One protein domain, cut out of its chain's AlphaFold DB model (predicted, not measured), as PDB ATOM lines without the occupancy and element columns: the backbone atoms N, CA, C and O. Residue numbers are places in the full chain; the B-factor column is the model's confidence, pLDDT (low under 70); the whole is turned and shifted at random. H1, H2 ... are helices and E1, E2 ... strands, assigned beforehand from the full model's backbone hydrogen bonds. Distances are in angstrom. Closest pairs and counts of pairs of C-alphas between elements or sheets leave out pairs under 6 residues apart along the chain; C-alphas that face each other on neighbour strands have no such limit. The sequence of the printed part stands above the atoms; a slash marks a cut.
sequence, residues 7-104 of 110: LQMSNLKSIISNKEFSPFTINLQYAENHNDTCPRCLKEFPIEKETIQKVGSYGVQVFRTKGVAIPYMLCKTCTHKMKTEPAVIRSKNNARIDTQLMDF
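AT A GLANCE: This is residues 7 to 104 of the 110 residues of an uncharacterized protein of Bacillus cereus (UniProt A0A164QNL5). A long two-stranded hairpin, E1 and E2, runs through the middle, with H1 on one side of it, H4 on the opposite side and short H2 beside E2. H3 runs outward from the end of E2 and H4 folds back to the hairpin, so that residues 83 to 89 between and within them stick out. The 98 printed residues hold four named helices and two strands in the order H1 H2 E1 E2 H3 H4, class mixed; the sheet, order E1 - E2, is antiparallel. The whole is compact, with a radius of gyration of the C-alphas of 13.3 A and spans of 36 by 33 by 24 A.

HOW THE PARTS SIT: H1, residues 7 to 16, comes closest to E2, residues 68 to 75, at the C-alphas of Leu 12 and Pro 71, 6.5 A apart. H2, residues 29 to 33, comes closest to E2 at Ala 31 and Tyr 72, C-alphas 5.3 A apart. E1, residues 55 to 63, and E2 form the hairpin, at 157 degrees; N 59 and O 72 are 2.9 A apart, N 70 and O 61 2.8 A, within hydrogen-bond range. H3, residues 76 to 84, and H4, residues 87 to 104, are close but not clearly touching, closest C-alphas Met 82 and Arg 90 at 6.8 A, a steep tilt of 40 degrees, opposite ways. The closest C-alphas of H4 and E1 are those of Asp 98 and Gln 61, 7.2 A apart. H1 and H4 are apart. Every O i to N i+4 pair is within hydrogen-bond range in H1, H2 and H4, and 3 of 5 in H3.

IN THESE COORDINATES: H1 begins at C-alpha 7 (40.631, -8.023, 32.175) and spans 14.5 A. E1 spans 23.4 A and E2 23.2 A. H4 spans 25.7 A and ends at C-alpha 104 (41.082, -6.087, 56.458).

THE WHOLE: The C-alphas farthest apart, of Lys 49 and Thr 65, are 38.9 A apart. The printed part has no cut. The links H1 to H2 and H2 to E1 are long. No printed residue is under 70 in pLDDT.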
ATOM      1  N   LEU A   7      39.317  -7.397  32.264       89.88
ATOM      2  CA  LEU A   7      40.631  -8.023  32.175       89.88
ATOM      3  C   LEU A   7      41.289  -8.184  33.556       89.88
ATOM      4  O   LEU A   7      41.848  -9.239  33.850       89.88
ATOM      5  N   GLN A   8      41.228  -7.169  34.420       90.62
ATOM      6  CA  GLN A   8      41.769  -7.253  35.784       90.62
ATOM      7  C   GLN A   8      41.019  -8.282  36.625       90.62
ATOM      8  O   GLN A   8      41.651  -9.095  37.301       90.62
ATOM      9  N   MET A   9      39.689  -8.295  36.539       90.69
ATOM     10  CA  MET A   9      38.867  -9.279  37.234       90.69
ATOM     11  C   MET A   9      39.133 -10.701  36.720       90.69
ATOM     12  O   MET A   9      39.277 -11.631  37.511       90.69
ATOM     13  N   SER A  10      39.269 -10.875  35.404       91.31
ATOM     14  CA  SER A  10      39.630 -12.156  34.789       91.31
ATOM     15  C   SER A  10      40.995 -12.655  35.279       91.31
ATOM     16  O   SER A  10      41.119 -13.805  35.694       91.31
ATOM     17  N   ASN A  11      41.999 -11.776  35.347       91.62
ATOM     18  CA  ASN A  11      43.322 -12.126  35.869       91.62
ATOM     19  C   ASN A  11      43.275 -12.541  37.347       91.62
ATOM     20  O   ASN A  11      43.886 -13.546  37.708       91.62
ATOM     21  N   LEU A  12      42.529 -11.813  38.190       90.88
ATOM     22  CA  LEU A  12      42.318 -12.168  39.600       90.88
ATOM     23  C   LEU A  12      41.631 -13.531  39.742       90.88
ATOM     24  O   LEU A  12      42.045 -14.340  40.567       90.88
ATOM     25  N   LYS A  13      40.628 -13.819  38.908       89.75
ATOM     26  CA  LYS A  13      39.948 -15.122  38.880       89.75
ATOM     27  C   LYS A  13      40.858 -16.247  38.384       89.75
ATOM     28  O   LYS A  13      40.794 -17.360  38.898       89.75
ATOM     29  N   SER A  14      41.737 -15.959  37.428       90.38
ATOM     30  CA  SER A  14      42.681 -16.938  36.890       90.38
ATOM     31  C   SER A  14      43.771 -17.331  37.888       90.38
ATOM     32  O   SER A  14      44.235 -18.465  37.841       90.38
ATOM     33  N   ILE A  15      44.216 -16.431  38.770       88.25
ATOM     34  CA  ILE A  15      45.228 -16.784  39.781       88.25
ATOM     35  C   ILE A  15      44.625 -17.653  40.893       88.25
ATOM     36  O   ILE A  15      45.265 -18.603  41.335       88.25
ATOM     37  N   ILE A  16      43.382 -17.385  41.303       88.75
ATOM     38  CA  ILE A  16      42.694 -18.152  42.358       88.75
ATOM     39  C   ILE A  16      42.116 -19.489  41.874       88.75
ATOM     40  O   ILE A  16      41.769 -20.322  42.704       88.75
ATOM     41  N   SER A  17      42.008 -19.718  40.559       87.00
ATOM     42  CA  SER A  17      41.539 -20.998  40.005       87.00
ATOM     43  C   SER A  17      42.595 -22.110  40.074       87.00
ATOM     44  O   SER A  17      42.303 -23.266  39.761       87.00
ATOM     45  N   ASN A  18      43.819 -21.787  40.503       84.44
ATOM     46  CA  ASN A  18      44.858 -22.771  40.769       84.44
ATOM     47  C   ASN A  18      44.399 -23.750  41.873       84.44
ATOM     48  O   ASN A  18      43.926 -23.341  42.935       84.44
ATOM     49  N   LYS A  19      44.586 -25.058  41.636       80.75
ATOM     50  CA  LYS A  19      44.248 -26.140  42.578       80.75
ATOM     51  C   LYS A  19      44.888 -25.952  43.956       80.75
ATOM     52  O   LYS A  19      44.303 -26.385  44.945       80.75
ATOM     53  N   GLU A  20      46.033 -25.278  44.035       87.75
ATOM     54  CA  GLU A  20      46.704 -24.939  45.296       87.75
ATOM     55  C   GLU A  20      45.850 -24.061  46.224       87.75
ATOM     56  O   GLU A  20      46.025 -24.115  47.443       87.75
ATOM     57  N   PHE A  21      44.903 -23.293  45.674       89.81
ATOM     58  CA  PHE A  21      43.999 -22.438  46.446       89.81
ATOM     59  C   PHE A  21      42.624 -23.062  46.706       89.81
ATOM     60  O   PHE A  21      41.860 -22.519  47.499       89.81
ATOM     61  N   SER A  22      42.336 -24.231  46.122       87.56
ATOM     62  CA  SER A  22      41.063 -24.945  46.302       87.56
ATOM     63  C   SER A  22      40.660 -25.254  47.755       87.56
ATOM     64  O   SER A  22      39.458 -25.236  48.015       87.56
ATOM     65  N   PRO A  23      41.576 -25.503  48.722       92.06
ATOM     66  CA  PRO A  23      41.157 -25.752  50.100       92.06
ATOM     67  C   PRO A  23      40.837 -24.469  50.884       92.06
ATOM     68  O   PRO A  23      40.511 -24.559  52.065       92.06
ATOM     69  N   PHE A  24      40.956 -23.282  50.277       93.75
ATOM     70  CA  PHE A  24      40.727 -22.004  50.949       93.75
ATOM     71  C   PHE A  24      39.484 -21.299  50.404       93.75
ATOM     72  O   PHE A  24      39.225 -21.285  49.201       93.75
ATOM     73  N   THR A  25      38.748 -20.627  51.285       93.38
ATOM     74  CA  THR A  25      37.724 -19.664  50.878       93.38
ATOM     75  C   THR A  25      38.402 -18.464  50.227       93.38
ATOM     76  O   THR A  25      39.264 -17.823  50.830       93.38
ATOM     77  N   ILE A  26      38.012 -18.139  48.995       93.06
ATOM     78  CA  ILE A  26      38.545 -16.964  48.311       93.06
ATOM     79  C   ILE A  26      37.791 -15.712  48.761       93.06
ATOM     80  O   ILE A  26      36.573 -15.639  48.612       93.06
ATOM     81  N   ASN A  27      38.516 -14.702  49.243       92.56
ATOM     82  CA  ASN A  27      37.956 -13.389  49.551       92.56
ATOM     83  C   ASN A  27      38.405 -12.354  48.506       92.56
ATOM     84  O   ASN A  27      39.502 -11.809  48.593       92.56
ATOM     85  N   LEU A  28      37.539 -12.077  47.525       91.38
ATOM     86  CA  LEU A  28      37.773 -11.061  46.487       91.38
ATOM     87  C   LEU A  28      37.527  -9.625  46.967       91.38
ATOM     88  O   LEU A  28      38.009  -8.693  46.327       91.38
ATOM     89  N   GLN A  29      36.846  -9.440  48.100       91.94
ATOM     90  CA  GLN A  29      36.405  -8.123  48.559       91.94
ATOM     91  C   GLN A  29      37.580  -7.176  48.792       91.94
ATOM     92  O   GLN A  29      37.449  -5.986  48.544       91.94
ATOM     93  N   TYR A  30      38.752  -7.672  49.207       91.31
ATOM     94  CA  TYR A  30      39.932  -6.812  49.314       91.31
ATOM     95  C   TYR A  30      40.319  -6.211  47.957       91.31
ATOM     96  O   TYR A  30      40.530  -5.007  47.843       91.31
ATOM     97  N   ALA A  31      40.387  -7.036  46.910       90.81
ATOM     98  CA  ALA A  31      40.733  -6.586  45.565       90.81
ATOM     99  C   ALA A  31      39.620  -5.764  44.902       90.81
ATOM    100  O   ALA A  31      39.893  -5.072  43.927       90.81
ATOM    101  N   GLU A  32      38.385  -5.832  45.390       89.56
ATOM    102  CA  GLU A  32      37.268  -5.007  44.916       89.56
ATOM    103  C   GLU A  32      37.202  -3.670  45.666       89.56
ATOM    104  O   GLU A  32      36.924  -2.636  45.055       89.56
ATOM    105  N   ASN A  33      37.531  -3.674  46.962       87.81
ATOM    106  CA  ASN A  33      37.326  -2.532  47.847       87.81
ATOM    107  C   ASN A  33      38.590  -1.692  48.090       87.81
ATOM    108  O   ASN A  33      38.513  -0.482  48.291       87.81
ATOM    109  N   HIS A  34      39.768  -2.308  48.034       86.81
ATOM    110  CA  HIS A  34      41.064  -1.683  48.328       86.81
ATOM    111  C   HIS A  34      42.000  -1.771  47.121       86.81
ATOM    112  O   HIS A  34      43.149  -2.207  47.203       86.81
ATOM    113  N   ASN A  35      41.466  -1.401  45.961       85.06
ATOM    114  CA  ASN A  35      42.099  -1.623  44.665       85.06
ATOM    115  C   ASN A  35      42.834  -0.408  44.100       85.06
ATOM    116  O   ASN A  35      43.618  -0.533  43.160       85.06
ATOM    117  N   ASP A  36      42.611   0.752  44.700       89.31
ATOM    118  CA  ASP A  36      43.230   2.021  44.345       89.31
ATOM    119  C   ASP A  36      44.664   2.150  44.850       89.31
ATOM    120  O   ASP A  36      45.414   2.956  44.315       89.31
ATOM    121  N   THR A  37      45.083   1.314  45.800       92.25
ATOM    122  CA  THR A  37      46.369   1.432  46.485       92.25
ATOM    123  C   THR A  37      47.158   0.133  46.413       92.25
ATOM    124  O   THR A  37      46.661  -0.950  46.704       92.25
ATOM    125  N   CYS A  38      48.438   0.215  46.047       94.50
ATOM    126  CA  CYS A  38      49.318  -0.949  46.054       94.50
ATOM    127  C   CYS A  38      49.672  -1.337  47.505       94.50
ATOM    128  O   CYS A  38      50.396  -0.575  48.157       94.50
ATOM    129  N   PRO A  39      49.310  -2.538  48.000       94.75
ATOM    130  CA  PRO A  39      49.519  -2.926  49.399       94.75
ATOM    131  C   PRO A  39      50.999  -3.009  49.783       94.75
ATOM    132  O   PRO A  39      51.372  -2.925  50.950       94.75
ATOM    133  N   ARG A  40      51.897  -3.147  48.805       93.81
ATOM    134  CA  ARG A  40      53.335  -3.223  49.067       93.81
ATOM    135  C   ARG A  40      53.958  -1.861  49.374       93.81
ATOM    136  O   ARG A  40      54.769  -1.735  50.295       93.81
ATOM    137  N   CYS A  41      53.638  -0.851  48.565       93.19
ATOM    138  CA  CYS A  41      54.280   0.466  48.636       93.19
ATOM    139  C   CYS A  41      53.365   1.597  49.099       93.19
ATOM    140  O   CYS A  41      53.869   2.709  49.245       93.19
ATOM    141  N   LEU A  42      52.077   1.323  49.320       93.19
ATOM    142  CA  LEU A  42      51.053   2.284  49.741       93.19
ATOM    143  C   LEU A  42      50.881   3.467  48.779       93.19
ATOM    144  O   LEU A  42      50.385   4.518  49.160       93.19
ATOM    145  N   LYS A  43      51.332   3.310  47.530       94.25
ATOM    146  CA  LYS A  43      51.112   4.306  46.485       94.25
ATOM    147  C   LYS A  43      49.857   3.952  45.718       94.25
ATOM    148  O   LYS A  43      49.677   2.784  45.359       94.25
ATOM    149  N   GLU A  44      49.072   4.975  45.426       93.19
ATOM    150  CA  GLU A  44      47.910   4.859  44.564       93.19
ATOM    151  C   GLU A  44      48.317   4.379  43.166       93.19
ATOM    152  O   GLU A  44      49.381   4.727  42.629       93.19
ATOM    153  N   PHE A  45      47.476   3.539  42.577       91.69
ATOM    154  CA  PHE A  45      47.552   3.238  41.164       91.69
ATOM    155  C   PHE A  45      47.084   4.461  40.370       91.69
ATOM    156  O   PHE A  45      46.134   5.130  40.767       91.69
ATOM    157  N   PRO A  46      47.697   4.756  39.214       89.19
ATOM    158  CA  PRO A  46      47.135   5.744  38.309       89.19
ATOM    159  C   PRO A  46      45.731   5.313  37.879       89.19
ATOM    160  O   PRO A  46      45.533   4.150  37.524       89.19
ATOM    161  N   ILE A  47      44.783   6.244  37.881       88.62
ATOM    162  CA  ILE A  47      43.399   5.999  37.473       88.62
ATOM    163  C   ILE A  47      43.125   6.770  36.186       88.62
ATOM    164  O   ILE A  47      43.401   7.964  36.095       88.62
ATOM    165  N   GLU A  48      42.561   6.087  35.195       86.12
ATOM    166  CA  GLU A  48      42.103   6.692  33.946       86.12
ATOM    167  C   GLU A  48      40.707   6.159  33.631       86.12
ATOM    168  O   GLU A  48      40.502   4.945  33.629       86.12
ATOM    169  N   LYS A  49      39.739   7.059  33.398       86.25
ATOM    170  CA  LYS A  49      38.329   6.707  33.135       86.25
ATOM    171  C   LYS A  49      37.770   5.708  34.165       86.25
ATOM    172  O   LYS A  49      37.260   4.652  33.804       86.25
ATOM    173  N   GLU A  50      37.945   6.020  35.453       84.31
ATOM    174  CA  GLU A  50      37.517   5.184  36.595       84.31
ATOM    175  C   GLU A  50      38.128   3.774  36.649       84.31
ATOM    176  O   GLU A  50      37.692   2.942  37.445       84.31
ATOM    177  N   THR A  51      39.136   3.499  35.821       84.38
ATOM    178  CA  THR A  51      39.785   2.194  35.720       84.38
ATOM    179  C   THR A  51      41.222   2.294  36.211       84.38
ATOM    180  O   THR A  51      41.965   3.209  35.844       84.38
ATOM    181  N   ILE A  52      41.629   1.323  37.025       87.44
ATOM    182  CA  ILE A  52      42.989   1.219  37.557       87.44
ATOM    183  C   ILE A  52      43.973   0.903  36.432       87.44
ATOM    184  O   ILE A  52      43.788  -0.052  35.680       87.44
ATOM    185  N   GLN A  53      45.059   1.662  36.350       86.38
ATOM    186  CA  GLN A  53      46.112   1.500  35.351       86.38
ATOM    187  C   GLN A  53      47.429   1.025  35.979       86.38
ATOM    188  O   GLN A  53      47.654   1.089  37.187       86.38
ATOM    189  N   LYS A  54      48.353   0.570  35.124       85.31
ATOM    190  CA  LYS A  54      49.733   0.178  35.493       85.31
ATOM    191  C   LYS A  54      49.830  -0.901  36.587       85.31
ATOM    192  O   LYS A  54      50.801  -0.924  37.359       85.31
ATOM    193  N   VAL A  55      48.875  -1.833  36.611       91.50
ATOM    194  CA  VAL A  55      49.013  -3.090  37.360       91.50
ATOM    195  C   VAL A  55      50.205  -3.863  36.797       91.50
ATOM    196  O   VAL A  55      50.334  -4.039  35.587       91.50
ATOM    197  N   GLY A  56      51.126  -4.249  37.675       92.06
ATOM    198  CA  GLY A  56      52.345  -4.972  37.328       92.06
ATOM    199  C   GLY A  56      52.198  -6.477  37.460       92.06
ATOM    200  O   GLY A  56      52.650  -7.223  36.598       92.06
ATOM    201  N   SER A  57      51.585  -6.919  38.554       93.00
ATOM    202  CA  SER A  57      51.348  -8.332  38.836       93.00
ATOM    203  C   SER A  57      50.171  -8.510  39.787       93.00
ATOM    204  O   SER A  57      49.795  -7.583  40.505       93.00
ATOM    205  N   TYR A  58      49.650  -9.729  39.825       93.81
ATOM    206  CA  TYR A  58      48.631 -10.182  40.764       93.81
ATOM    207  C   TYR A  58      49.283 -11.173  41.730       93.81
ATOM    208  O   TYR A  58      50.155 -11.944  41.327       93.81
ATOM    209  N   GLY A  59      48.911 -11.114  43.002       93.12
ATOM    210  CA  GLY A  59      49.386 -12.022  44.043       93.12
ATOM    211  C   GLY A  59      48.217 -12.590  44.833       93.12
ATOM    212  O   GLY A  59      47.111 -12.064  44.761       93.12
ATOM    213  N   VAL A  60      48.467 -13.658  45.586       94.38
ATOM    214  CA  VAL A  60      47.511 -14.226  46.542       94.38
ATOM    215  C   VAL A  60      48.214 -14.381  47.876       94.38
ATOM    216  O   VAL A  60      49.304 -14.949  47.936       94.38
ATOM    217  N   GLN A  61      47.590 -13.876  48.936       94.88
ATOM    218  CA  GLN A  61      48.015 -14.135  50.301       94.88
ATOM    219  C   GLN A  61      47.136 -15.214  50.915       94.88
ATOM    220  O   GLN A  61      45.911 -15.118  50.878       94.88
ATOM    221  N   VAL A  62      47.763 -16.232  51.501       94.44
ATOM    222  CA  VAL A  62      47.059 -17.365  52.108       94.44
ATOM    223  C   VAL A  62      47.185 -17.297  53.624       94.44
ATOM    224  O   VAL A  62      48.278 -17.411  54.178       94.44
ATOM    225  N   PHE A  63      46.048 -17.192  54.305       93.94
ATOM    226  CA  PHE A  63      45.950 -17.233  55.760       93.94
ATOM    227  C   PHE A  63      45.447 -18.600  56.204       93.94
ATOM    228  O   PHE A  63      44.257 -18.805  56.442       93.94
ATOM    229  N   ARG A  64      46.379 -19.553  56.327       92.44
ATOM    230  CA  ARG A  64      46.069 -20.965  56.619       92.44
ATOM    231  C   ARG A  64      45.224 -21.155  57.879       92.44
ATOM    232  O   ARG A  64      44.276 -21.923  57.852       92.44
ATOM    233  N   THR A  65      45.522 -20.419  58.948       91.50
ATOM    234  CA  THR A  65      44.779 -20.488  60.221       91.50
ATOM    235  C   THR A  65      43.343 -19.979  60.121       91.50
ATOM    236  O   THR A  65      42.520 -20.315  60.964       91.50
ATOM    237  N   LYS A  66      43.040 -19.162  59.108       91.38
ATOM    238  CA  LYS A  66      41.698 -18.642  58.827       91.38
ATOM    239  C   LYS A  66      40.988 -19.415  57.715       91.38
ATOM    240  O   LYS A  66      39.803 -19.194  57.520       91.38
ATOM    241  N   GLY A  67      41.693 -20.282  56.985       93.62
ATOM    242  CA  GLY A  67      41.143 -20.978  55.822       93.62
ATOM    243  C   GLY A  67      40.830 -20.053  54.640       93.62
ATOM    244  O   GLY A  67      39.985 -20.395  53.824       93.62
ATOM    245  N   VAL A  68      41.486 -18.888  54.536       94.31
ATOM    246  CA  VAL A  68      41.165 -17.857  53.530       94.31
ATOM    247  C   VAL A  68      42.360 -17.560  52.625       94.31
ATOM    248  O   VAL A  68      43.497 -17.468  53.095       94.31
ATOM    249  N   ALA A  69      42.091 -17.354  51.337       94.81
ATOM    250  CA  ALA A  69      43.037 -16.823  50.363       94.81
ATOM    251  C   ALA A  69      42.524 -15.487  49.803       94.81
ATOM    252  O   ALA A  69      41.372 -15.375  49.384       94.81
ATOM    253  N   ILE A  70      43.384 -14.469  49.798       95.00
ATOM    254  CA  ILE A  70      43.043 -13.107  49.378       95.00
ATOM    255  C   ILE A  70      43.914 -12.716  48.188       95.00
ATOM    256  O   ILE A  70      45.124 -12.526  48.361       95.00
ATOM    257  N   PRO A  71      43.347 -12.595  46.980       95.44
ATOM    258  CA  PRO A  71      44.067 -12.038  45.855       95.44
ATOM    259  C   PRO A  71      44.229 -10.517  46.006       95.44
ATOM    260  O   PRO A  71      43.382  -9.831  46.575       95.44
ATOM    261  N   TYR A  72      45.325  -9.979  45.481       94.88
ATOM    262  CA  TYR A  72      45.635  -8.549  45.490       94.88
ATOM    263  C   TYR A  72      46.449  -8.150  44.253       94.88
ATOM    264  O   TYR A  72      47.050  -8.985  43.572       94.88
ATOM    265  N   MET A  73      46.498  -6.848  43.963       94.69
ATOM    266  CA  MET A  73      47.259  -6.286  42.843       94.69
ATOM    267  C   MET A  73      48.518  -5.572  43.331       94.69
ATOM    268  O   MET A  73      48.513  -4.924  44.372       94.69
ATOM    269  N   LEU A  74      49.596  -5.633  42.550       94.88
ATOM    270  CA  LEU A  74      50.826  -4.873  42.775       94.88
ATOM    271  C   LEU A  74      51.090  -3.924  41.609       94.88
ATOM    272  O   LEU A  74      50.884  -4.272  40.447       94.88
ATOM    273  N   CYS A  75      51.605  -2.731  41.903       94.38
ATOM    274  CA  CYS A  75      52.001  -1.784  40.864       94.38
ATOM    275  C   CYS A  75      53.269  -2.240  40.126       94.38
ATOM    276  O   CYS A  75      54.156  -2.869  40.713       94.38
ATOM    277  N   LYS A  76      53.400  -1.854  38.849       92.56
ATOM    278  CA  LYS A  76      54.543  -2.208  37.982       92.56
ATOM    279  C   LYS A  76      55.911  -1.953  38.624       92.56
ATOM    280  O   LYS A  76      56.812  -2.782  38.525       92.56
ATOM    281  N   THR A  77      56.053  -0.842  39.345       93.50
ATOM    282  CA  THR A  77      57.289  -0.495  40.063       93.50
ATOM    283  C   THR A  77      57.639  -1.523  41.137       93.50
ATOM    284  O   THR A  77      58.798  -1.912  41.263       93.50
ATOM    285  N   CYS A  78      56.650  -1.973  41.912       94.50
ATOM    286  CA  CYS A  78      56.846  -2.991  42.939       94.50
ATOM    287  C   CYS A  78      57.225  -4.335  42.325       94.50
ATOM    288  O   CYS A  78      58.201  -4.941  42.758       94.50
ATOM    289  N   THR A  79      56.517  -4.750  41.276       93.56
ATOM    290  CA  THR A  79      56.803  -5.988  40.543       93.56
ATOM    291  C   THR A  79      58.231  -6.007  39.990       93.56
ATOM    292  O   THR A  79      58.920  -7.018  40.094       93.56
ATOM    293  N   HIS A  80      58.718  -4.889  39.441       92.88
ATOM    294  CA  HIS A  80      60.102  -4.795  38.963       92.88
ATOM    295  C   HIS A  80      61.118  -4.888  40.106       92.88
ATOM    296  O   HIS A  80      62.068  -5.663  40.012       92.88
ATOM    297  N   LYS A  81      60.903  -4.148  41.202       92.88
ATOM    298  CA  LYS A  81      61.799  -4.172  42.369       92.88
ATOM    299  C   LYS A  81      61.895  -5.558  43.001       92.88
ATOM    300  O   LYS A  81      62.970  -5.936  43.444       92.88
ATOM    301  N   MET A  82      60.819  -6.343  42.988       90.31
ATOM    302  CA  MET A  82      60.834  -7.705  43.530       90.31
ATOM    303  C   MET A  82      61.855  -8.627  42.863       90.31
ATOM    304  O   MET A  82      62.316  -9.566  43.502       90.31
ATOM    305  N   LYS A  83      62.238  -8.365  41.609       86.88
ATOM    306  CA  LYS A  83      63.236  -9.178  40.901       86.88
ATOM    307  C   LYS A  83      64.663  -8.910  41.375       86.88
ATOM    308  O   LYS A  83      65.501  -9.797  41.278       86.88
ATOM    309  N   THR A  84      64.936  -7.706  41.873       91.12
ATOM    310  CA  THR A  84      66.301  -7.228  42.140       91.12
ATOM    311  C   THR A  84      66.546  -6.838  43.595       91.12
ATOM    312  O   THR A  84      67.690  -6.633  43.987       91.12
ATOM    313  N   GLU A  85      65.503  -6.730  44.419       92.62
ATOM    314  CA  GLU A  85      65.653  -6.353  45.824       92.62
ATOM    315  C   GLU A  85      66.213  -7.510  46.684       92.62
ATOM    316  O   GLU A  85      65.868  -8.680  46.452       92.62
ATOM    317  N   PRO A  86      66.994  -7.191  47.737       95.06
ATOM    318  CA  PRO A  86      67.474  -8.178  48.700       95.06
ATOM    319  C   PRO A  86      66.340  -8.910  49.428       95.06
ATOM    320  O   PRO A  86      65.297  -8.325  49.731       95.06
ATOM    321  N   ALA A  87      66.579 -10.170  49.807       92.81
ATOM    322  CA  ALA A  87      65.594 -11.020  50.486       92.81
ATOM    323  C   ALA A  87      65.031 -10.397  51.779       92.81
ATOM    324  O   ALA A  87      63.831 -10.483  52.029       92.81
ATOM    325  N   VAL A  88      65.866  -9.704  52.561       93.50
ATOM    326  CA  VAL A  88      65.445  -9.019  53.799       93.50
ATOM    327  C   VAL A  88      64.430  -7.908  53.507       93.50
ATOM    328  O   VAL A  88      63.401  -7.801  54.173       93.50
ATOM    329  N   ILE A  89      64.678  -7.107  52.467       92.25
ATOM    330  CA  ILE A  89      63.762  -6.042  52.038       92.25
ATOM    331  C   ILE A  89      62.461  -6.645  51.504       92.25
ATOM    332  O   ILE A  89      61.374  -6.162  51.833       92.25
ATOM    333  N   ARG A  90      62.560  -7.736  50.738       91.00
ATOM    334  CA  ARG A  90      61.395  -8.473  50.239       91.00
ATOM    335  C   ARG A  90      60.524  -8.991  51.376       91.00
ATOM    336  O   ARG A  90      59.320  -8.764  51.350       91.00
ATOM    337  N   SER A  91      61.133  -9.625  52.376       91.69
ATOM    338  CA  SER A  91      60.446 -10.146  53.560       91.69
ATOM    339  C   SER A  91      59.721  -9.034  54.323       91.69
ATOM    340  O   SER A  91      58.522  -9.150  54.564       91.69
ATOM    341  N   LYS A  92      60.388  -7.902  54.587       92.38
ATOM    342  CA  LYS A  92      59.770  -6.743  55.257       92.38
ATOM    343  C   LYS A  92      58.560  -6.197  54.494       92.38
ATOM    344  O   LYS A  92      57.538  -5.867  55.090       92.38
ATOM    345  N   ASN A  93      58.668  -6.094  53.172       92.31
ATOM    346  CA  ASN A  93      57.575  -5.611  52.334       92.31
ATOM    347  C   ASN A  93      56.421  -6.622  52.234       92.31
ATOM    348  O   ASN A  93      55.270  -6.204  52.165       92.31
ATOM    349  N   ASN A  94      56.705  -7.926  52.246       91.38
ATOM    350  CA  ASN A  94      55.669  -8.959  52.281       91.38
ATOM    351  C   ASN A  94      54.936  -8.958  53.629       91.38
ATOM    352  O   ASN A  94      53.714  -8.947  53.638       91.38
ATOM    353  N   ALA A  95      55.652  -8.822  54.749       93.06
ATOM    354  CA  ALA A  95      55.036  -8.700  56.075       93.06
ATOM    355  C   ALA A  95      54.078  -7.494  56.173       93.06
ATOM    356  O   ALA A  95      53.064  -7.537  56.870       93.06
ATOM    357  N   ARG A  96      54.364  -6.412  55.439       92.38
ATOM    358  CA  ARG A  96      53.450  -5.269  55.321       92.38
ATOM    359  C   ARG A  96      52.166  -5.614  54.561       92.38
ATOM    360  O   ARG A  96      51.106  -5.122  54.944       92.38
ATOM    361  N   ILE A  97      52.261  -6.402  53.490       95.50
ATOM    362  CA  ILE A  97      51.084  -6.900  52.766       95.50
ATOM    363  C   ILE A  97      50.267  -7.783  53.715       95.50
ATOM    364  O   ILE A  97      49.077  -7.539  53.885       95.50
ATOM    365  N   ASP A  98      50.920  -8.721  54.409       94.69
ATOM    366  CA  ASP A  98      50.278  -9.618  55.378       94.69
ATOM    367  C   ASP A  98      49.509  -8.843  56.448       94.69
ATOM    368  O   ASP A  98      48.360  -9.165  56.735       94.69
ATOM    369  N   THR A  99      50.124  -7.795  57.003       94.12
ATOM    370  CA  THR A  99      49.506  -6.953  58.037       94.12
ATOM    371  C   THR A  99      48.229  -6.290  57.520       94.12
ATOM    372  O   THR A  99      47.179  -6.432  58.135       94.12
ATOM    373  N   GLN A 100      48.287  -5.638  56.354       93.75
ATOM    374  CA  GLN A 100      47.118  -4.968  55.770       93.75
ATOM    375  C   GLN A 100      45.977  -5.934  55.466       93.75
ATOM    376  O   GLN A 100      44.821  -5.649  55.767       93.75
ATOM    377  N   LEU A 101      46.301  -7.082  54.875       94.62
ATOM    378  CA  LEU A 101      45.304  -8.081  54.514       94.62
ATOM    379  C   LEU A 101      44.689  -8.742  55.756       94.62
ATOM    380  O   LEU A 101      43.491  -9.017  55.771       94.62
ATOM    381  N   MET A 102      45.471  -8.947  56.820       94.12
ATOM    382  CA  MET A 102      44.939  -9.422  58.100       94.12
ATOM    383  C   MET A 102      44.048  -8.394  58.782       94.12
ATOM    384  O   MET A 102      43.028  -8.771  59.354       94.12
ATOM    385  N   ASP A 103      44.415  -7.116  58.749       92.94
ATOM    386  CA  ASP A 103      43.597  -6.066  59.352       92.94
ATOM    387  C   ASP A 103      42.277  -5.891  58.599       92.94
ATOM    388  O   ASP A 103      41.231  -5.803  59.241       92.94
ATOM    389  N   PHE A 104      42.297  -5.989  57.267       92.00
ATOM    390  CA  PHE A 104      41.082  -6.087  56.458       92.00
ATOM    391  C   PHE A 104      40.200  -7.271  56.888       92.00
ATOM    392  O   PHE A 104      39.026  -7.084  57.196       92.00
TER     393      PHE A 104